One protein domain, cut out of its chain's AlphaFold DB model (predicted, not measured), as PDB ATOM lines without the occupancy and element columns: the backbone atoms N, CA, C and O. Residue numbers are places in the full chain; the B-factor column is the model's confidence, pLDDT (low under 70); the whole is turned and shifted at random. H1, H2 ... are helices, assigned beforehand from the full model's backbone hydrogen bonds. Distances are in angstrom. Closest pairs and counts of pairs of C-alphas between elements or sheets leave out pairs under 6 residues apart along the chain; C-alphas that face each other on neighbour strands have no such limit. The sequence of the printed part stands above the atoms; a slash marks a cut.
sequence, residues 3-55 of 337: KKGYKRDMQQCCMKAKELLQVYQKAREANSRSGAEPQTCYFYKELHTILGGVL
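This is residues 3 to 55 of the 337 residues of an uncharacterized protein of Chelonia mydas (UniProt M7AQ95). One long helix, H1, makes a straight bar; after H1 the link of residues 32 to 42 turns round and folds back beside the later part of H1, and a shorter helix, H2, then sticks out with residues 45 to 55 at a steep angle from near the middle of H1. The arrangement is open, with few contacts: residues 3 to 19, the turn at residues 32 to 37 and residues 45 to 55 stand free. The printed part has 53 residues with two named helices, H1 then H2, and no named strand; the class is all helix. It is only just loose, close to extended, with a radius of gyration of the C-alphas of 14.5 A, and only just flat, spanning 46 by 30 by 10 A.

Residues 3 to 9 come before the first named helix, and C-alpha 3 is at (18.271, 37.352, -51.488). H1 is residues 10 to 31, 31.5 A from first to last C-alpha, and begins with C-alpha 10 at (24.013, 43.664, -62.674). H2 is residues 43 to 55, 18.6 A long in the same measure, and ends with C-alpha 55 at (0.941, 27.488, -59.002).

H1 and H2 are close but not clearly touching, with 1 pair of C-alphas within 8 A. Their closest C-alphas, those of Leu 20 and Phe 43, are 7.9 A apart. They run opposite ways at a steep tilt of 69 degrees, only just short of about perpendicular. In H1 every O i to N i+4 pair is within hydrogen-bond range; in H2 8 of 9 are.

The two C-alphas farthest apart, those of Lys 3 and Gly 35, are 45.9 A apart. The printed part has no cut. The link from H1 to H2, 11 residues, is long. The mean pLDDT of the printed part is 87.7, and residues 53 to 55 are under 70.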
ATOM      1  N   LYS A   3      19.198  37.965 -52.473       81.81
ATOM      2  CA  LYS A   3      18.271  37.352 -51.488       81.81
ATOM      3  C   LYS A   3      17.730  35.959 -51.879       81.81
ATOM      4  O   LYS A   3      17.255  35.244 -51.009       81.81
ATOM      5  N   LYS A   4      17.793  35.567 -53.160       85.75
ATOM      6  CA  LYS A   4      17.428  34.224 -53.663       85.75
ATOM      7  C   LYS A   4      18.659  33.330 -53.929       85.75
ATOM      8  O   LYS A   4      18.559  32.356 -54.660       85.75
ATOM      9  N   GLY A   5      19.842  33.689 -53.420       89.12
ATOM     10  CA  GLY A   5      21.092  32.936 -53.611       89.12
ATOM     11  C   GLY A   5      21.768  33.102 -54.981       89.12
ATOM     12  O   GLY A   5      22.897  32.654 -55.163       89.12
ATOM     13  N   TYR A   6      21.138  33.779 -55.948       85.69
ATOM     14  CA  TYR A   6      21.724  33.981 -57.277       85.69
ATOM     15  C   TYR A   6      22.857  35.019 -57.249       85.69
ATOM     16  O   TYR A   6      22.602  36.227 -57.224       85.69
ATOM     17  N   LYS A   7      24.105  34.541 -57.328       91.31
ATOM     18  CA  LYS A   7      25.324  35.344 -57.533       91.31
ATOM     19  C   LYS A   7      25.493  35.748 -59.007       91.31
ATOM     20  O   LYS A   7      26.408  35.284 -59.678       91.31
ATOM     21  N   ARG A   8      24.578  36.570 -59.528       92.38
ATOM     22  CA  ARG A   8      24.732  37.227 -60.840       92.38
ATOM     23  C   ARG A   8      24.987  38.711 -60.631       92.38
ATOM     24  O   ARG A   8      24.335  39.315 -59.779       92.38
ATOM     25  N   ASP A   9      25.896  39.269 -61.416       94.44
ATOM     26  CA  ASP A   9      26.150  40.708 -61.439       94.44
ATOM     27  C   ASP A   9      25.044  41.473 -62.202       94.44
ATOM     28  O   ASP A   9      24.292  40.897 -62.999       94.44
ATOM     29  N   MET A  10      24.939  42.783 -61.966       91.25
ATOM     30  CA  MET A  10      24.013  43.664 -62.674       91.25
ATOM     31  C   MET A  10      24.305  43.720 -64.182       91.25
ATOM     32  O   MET A  10      23.366  43.613 -64.970       91.25
ATOM     33  N   GLN A  11      25.573  43.789 -64.608       96.50
ATOM     34  CA  GLN A  11      25.937  43.798 -66.032       96.50
ATOM     35  C   GLN A  11      25.569  42.479 -66.714       96.50
ATOM     36  O   GLN A  11      25.018  42.483 -67.815       96.50
ATOM     37  N   GLN A  12      25.778  41.345 -66.036       95.00
ATOM     38  CA  GLN A  12      25.342  40.032 -66.524       95.00
ATOM     39  C   GLN A  12      23.817  39.965 -66.689       95.00
ATOM     40  O   GLN A  12      23.324  39.409 -67.670       95.00
ATOM     41  N   CYS A  13      23.061  40.549 -65.753       93.69
ATOM     42  CA  CYS A  13      21.605  40.631 -65.849       93.69
ATOM     43  C   CYS A  13      21.161  41.501 -67.037       93.69
ATOM     44  O   CYS A  13      20.315  41.074 -67.821       93.69
ATOM     45  N   CYS A  14      21.764  42.680 -67.211       94.12
ATOM     46  CA  CYS A  14      21.489  43.579 -68.335       94.12
ATOM     47  C   CYS A  14      21.832  42.938 -69.688       94.12
ATOM     48  O   CYS A  14      21.050  43.037 -70.633       94.12
ATOM     49  N   MET A  15      22.970  42.245 -69.782       97.25
ATOM     50  CA  MET A  15      23.385  41.535 -70.993       97.25
ATOM     51  C   MET A  15      22.416  40.395 -71.332       97.25
ATOM     52  O   MET A  15      21.951  40.318 -72.468       97.25
ATOM     53  N   LYS A  16      22.023  39.576 -70.345       93.06
ATOM     54  CA  LYS A  16      21.053  38.489 -70.556       93.06
ATOM     55  C   LYS A  16      19.663  39.012 -70.938       93.06
ATOM     56  O   LYS A  16      19.000  38.407 -71.773       93.06
ATOM     57  N   ALA A  17      19.232  40.143 -70.376       92.56
ATOM     58  CA  ALA A  17      17.977  40.790 -70.756       92.56
ATOM     59  C   ALA A  17      17.999  41.281 -72.216       92.56
ATOM     60  O   ALA A  17      17.041  41.043 -72.950       92.56
ATOM     61  N   LYS A  18      19.105  41.899 -72.663       96.69
ATOM     62  CA  LYS A  18      19.297  42.311 -74.066       96.69
ATOM     63  C   LYS A  18      19.310  41.116 -75.024       96.69
ATOM     64  O   LYS A  18      18.640  41.160 -76.050       96.69
ATOM     65  N   GLU A  19      20.017  40.043 -74.670       95.69
ATOM     66  CA  GLU A  19      20.064  38.795 -75.443       95.69
ATOM     67  C   GLU A  19      18.660  38.181 -75.605       95.69
ATOM     68  O   GLU A  19      18.233  37.884 -76.720       95.69
ATOM     69  N   LEU A  20      17.896  38.059 -74.513       93.50
ATOM     70  CA  LEU A  20      16.524  37.543 -74.552       93.50
ATOM     71  C   LEU A  20      15.592  38.424 -75.395       93.50
ATOM     72  O   LEU A  20      14.799  37.895 -76.175       93.50
ATOM     73  N   LEU A  21      15.709  39.753 -75.283       94.38
ATOM     74  CA  LEU A  21      14.928  40.698 -76.082       94.38
ATOM     75  C   LEU A  21      15.244  40.570 -77.582       94.38
ATOM     76  O   LEU A  21      14.328  40.584 -78.400       94.38
ATOM     77  N   GLN A  22      16.516  40.377 -77.941       95.62
ATOM     78  CA  GLN A  22      16.943  40.157 -79.325       95.62
ATOM     79  C   GLN A  22      16.364  38.857 -79.904       95.62
ATOM     80  O   GLN A  22      15.832  38.863 -81.016       95.62
ATOM     81  N   VAL A  23      16.431  37.745 -79.162       93.69
ATOM     82  CA  VAL A  23      15.870  36.459 -79.622       93.69
ATOM     83  C   VAL A  23      14.341  36.535 -79.717       93.69
ATOM     84  O   VAL A  23      13.772  36.031 -80.684       93.69
ATOM     85  N   TYR A  24      13.674  37.213 -78.775       92.75
ATOM     86  CA  TYR A  24      12.235  37.483 -78.847       92.75
ATOM     87  C   TYR A  24      11.855  38.287 -80.096       92.75
ATOM     88  O   TYR A  24      10.979  37.860 -80.846       92.75
ATOM     89  N   GLN A  25      12.533  39.409 -80.351       94.12
ATOM     90  CA  GLN A  25      12.257  40.262 -81.506       94.12
ATOM     91  C   GLN A  25      12.477  39.502 -82.825       94.12
ATOM     92  O   GLN A  25      11.616  39.541 -83.700       94.12
ATOM     93  N   LYS A  26      13.553  38.710 -82.928       94.00
ATOM     94  CA  LYS A  26      13.806  37.839 -84.088       94.00
ATOM     95  C   LYS A  26      12.711  36.781 -84.288       94.00
ATOM     96  O   LYS A  26      12.305  36.536 -85.419       94.00
ATOM     97  N   ALA A  27      12.233  36.150 -83.212       92.69
ATOM     98  CA  ALA A  27      11.139  35.179 -83.288       92.69
ATOM     99  C   ALA A  27       9.819  35.849 -83.706       92.69
ATOM    100  O   ALA A  27       9.106  35.323 -84.557       92.69
ATOM    101  N   ARG A  28       9.528  37.045 -83.175       91.50
ATOM    102  CA  ARG A  28       8.378  37.864 -83.581       91.50
ATOM    103  C   ARG A  28       8.431  38.194 -85.075       91.50
ATOM    104  O   ARG A  28       7.468  37.919 -85.774       91.50
ATOM    105  N   GLU A  29       9.557  38.703 -85.570       93.88
ATOM    106  CA  GLU A  29       9.754  39.042 -86.990       93.88
ATOM    107  C   GLU A  29       9.691  37.835 -87.934       93.88
ATOM    108  O   GLU A  29       9.299  37.988 -89.091       93.88
ATOM    109  N   ALA A  30      10.075  36.643 -87.468       91.62
ATOM    110  CA  ALA A  30       9.876  35.406 -88.218       91.62
ATOM    111  C   ALA A  30       8.384  35.039 -88.298       91.62
ATOM    112  O   ALA A  30       7.891  34.737 -89.381       91.62
ATOM    113  N   ASN A  31       7.661  35.150 -87.180       93.00
ATOM    114  CA  ASN A  31       6.231  34.829 -87.085       93.00
ATOM    115  C   ASN A  31       5.327  35.855 -87.792       93.00
ATOM    116  O   ASN A  31       4.219  35.517 -88.188       93.00
ATOM    117  N   SER A  32       5.787  37.096 -87.982       90.12
ATOM    118  CA  SER A  32       5.075  38.126 -88.756       90.12
ATOM    119  C   SER A  32       5.102  37.904 -90.276       90.12
ATOM    120  O   SER A  32       4.535  38.710 -91.010       90.12
ATOM    121  N   ARG A  33       5.777  36.861 -90.778       91.75
ATOM    122  CA  ARG A  33       5.849  36.555 -92.214       91.75
ATOM    123  C   ARG A  33       4.782  35.528 -92.582       91.75
ATOM    124  O   ARG A  33       4.823  34.397 -92.106       91.75
ATOM    125  N   SER A  34       3.858  35.906 -93.461       89.06
ATOM    126  CA  SER A  34       2.799  35.020 -93.956       89.06
ATOM    127  C   SER A  34       3.378  33.715 -94.516       89.06
ATOM    128  O   SER A  34       4.280  33.742 -95.352       89.06
ATOM    129  N   GLY A  35       2.864  32.575 -94.047       86.94
ATOM    130  CA  GLY A  35       3.322  31.244 -94.459       86.94
ATOM    131  C   GLY A  35       4.615  30.746 -93.795       86.94
ATOM    132  O   GLY A  35       5.081  29.665 -94.149       86.94
ATOM    133  N   ALA A  36       5.204  31.480 -92.844       82.88
ATOM    134  CA  ALA A  36       6.324  30.975 -92.050       82.88
ATOM    135  C   ALA A  36       5.864  29.977 -90.970       82.88
ATOM    136  O   ALA A  36       4.813  30.145 -90.351       82.88
ATOM    137  N   GLU A  37       6.682  28.956 -90.702       88.88
ATOM    138  CA  GLU A  37       6.465  28.036 -89.583       88.88
ATOM    139  C   GLU A  37       6.621  28.781 -88.236       88.88
ATOM    140  O   GLU A  37       7.631  29.472 -88.054       88.88
ATOM    141  N   PRO A  38       5.679  28.642 -87.278       85.31
ATOM    142  CA  PRO A  38       5.735  29.344 -85.995       85.31
ATOM    143  C   PRO A  38       7.013  29.070 -85.181       85.31
ATOM    144  O   PRO A  38       7.166  28.045 -84.512       85.31
ATOM    145  N   GLN A  39       7.917  30.047 -85.153       87.19
ATOM    146  CA  GLN A  39       9.096  30.059 -84.295       87.19
ATOM    147  C   GLN A  39       8.672  30.296 -82.840       87.19
ATOM    148  O   GLN A  39       8.301  31.404 -82.440       87.19
ATOM    149  N   THR A  40       8.767  29.252 -82.016       84.19
ATOM    150  CA  THR A  40       8.588  29.372 -80.564       84.19
ATOM    151  C   THR A  40       9.891  29.829 -79.914       84.19
ATOM    152  O   THR A  40      10.912  29.147 -79.984       84.19
ATOM    153  N   CYS A  41       9.881  30.994 -79.260       86.31
ATOM    154  CA  CYS A  41      11.077  31.474 -78.574       86.31
ATOM    155  C   CYS A  41      11.398  30.568 -77.372       86.31
ATOM    156  O   CYS A  41      10.558  30.363 -76.493       86.31
ATOM    157  N   TYR A  42      12.613  30.015 -77.331       81.62
ATOM    158  CA  TYR A  42      12.973  28.911 -76.433       81.62
ATOM    159  C   TYR A  42      12.750  29.205 -74.938       81.62
ATOM    160  O   TYR A  42      12.409  28.289 -74.186       81.62
ATOM    161  N   PHE A  43      12.844  30.471 -74.509       82.00
ATOM    162  CA  PHE A  43      12.618  30.856 -73.110       82.00
ATOM    163  C   PHE A  43      11.165  30.663 -72.643       82.00
ATOM    164  O   PHE A  43      10.941  30.533 -71.442       82.00
ATOM    165  N   TYR A  44      10.167  30.605 -73.538       82.25
ATOM    166  CA  TYR A  44       8.769  30.408 -73.123       82.25
ATOM    167  C   TYR A  44       8.543  29.048 -72.455       82.25
ATOM    168  O   TYR A  44       7.766  28.957 -71.506       82.25
ATOM    169  N   LYS A  45       9.269  28.006 -72.881       82.19
ATOM    170  CA  LYS A  45       9.235  26.676 -72.246       82.19
ATOM    171  C   LYS A  45       9.809  26.728 -70.824       82.19
ATOM    172  O   LYS A  45       9.270  26.121 -69.899       82.19
ATOM    173  N   GLU A  46      10.870  27.508 -70.636       84.38
ATOM    174  CA  GLU A  46      11.524  27.706 -69.341       84.38
ATOM    175  C   GLU A  46      10.660  28.565 -68.398       84.38
ATOM    176  O   GLU A  46      10.448  28.186 -67.247       84.38
ATOM    177  N   LEU A  47      10.044  29.647 -68.895       82.69
ATOM    178  CA  LEU A  47       9.059  30.432 -68.138       82.69
ATOM    179  C   LEU A  47       7.832  29.612 -67.745       82.69
ATOM    180  O   LEU A  47       7.413  29.688 -66.594       82.69
ATOM    181  N   HIS A  48       7.275  28.805 -68.651       79.38
ATOM    182  CA  HIS A  48       6.147  27.929 -68.326       79.38
ATOM    183  C   HIS A  48       6.519  26.920 -67.227       79.38
ATOM    184  O   HIS A  48       5.709  26.631 -66.349       79.38
ATOM    185  N   THR A  49       7.763  26.433 -67.218       83.69
ATOM    186  CA  THR A  49       8.281  25.559 -66.154       83.69
ATOM    187  C   THR A  49       8.396  26.305 -64.815       83.69
ATOM    188  O   THR A  49       7.962  25.791 -63.785       83.69
ATOM    189  N   ILE A  50       8.914  27.539 -64.824       80.00
ATOM    190  CA  ILE A  50       9.043  28.385 -63.622       80.00
ATOM    191  C   ILE A  50       7.667  28.772 -63.054       80.00
ATOM    192  O   ILE A  50       7.473  28.715 -61.842       80.00
ATOM    193  N   LEU A  51       6.714  29.160 -63.904       82.38
ATOM    194  CA  LEU A  51       5.372  29.589 -63.494       82.38
ATOM    195  C   LEU A  51       4.495  28.401 -63.073       82.38
ATOM    196  O   LEU A  51       3.849  28.455 -62.025       82.38
ATOM    197  N   GLY A  52       4.527  27.296 -63.826       78.88
ATOM    198  CA  GLY A  52       3.795  26.069 -63.496       78.88
ATOM    199  C   GLY A  52       4.252  25.440 -62.177       78.88
ATOM    200  O   GLY A  52       3.420  24.996 -61.386       78.88
ATOM    201  N   GLY A  53       5.557  25.493 -61.881       67.62
ATOM    202  CA  GLY A  53       6.116  25.026 -60.609       67.62
ATOM    203  C   GLY A  53       5.716  25.854 -59.378       67.62
ATOM    204  O   GLY A  53       5.898  25.383 -58.259       67.62
ATOM    205  N   VAL A  54       5.175  27.067 -59.557       63.53
ATOM    206  CA  VAL A  54       4.734  27.946 -58.455       63.53
ATOM    207  C   VAL A  54       3.239  27.804 -58.152       63.53
ATOM    208  O   VAL A  54       2.845  27.987 -57.003       63.53
ATOM    209  N   LEU A  55       2.406  27.473 -59.147       59.47
ATOM    210  CA  LEU A  55       0.941  27.488 -59.002       59.47
ATOM    211  C   LEU A  55       0.273  26.106 -58.945       59.47
ATOM    212  O   LEU A  55      -0.900  26.031 -58.589       59.47
TER     213      LEU A  55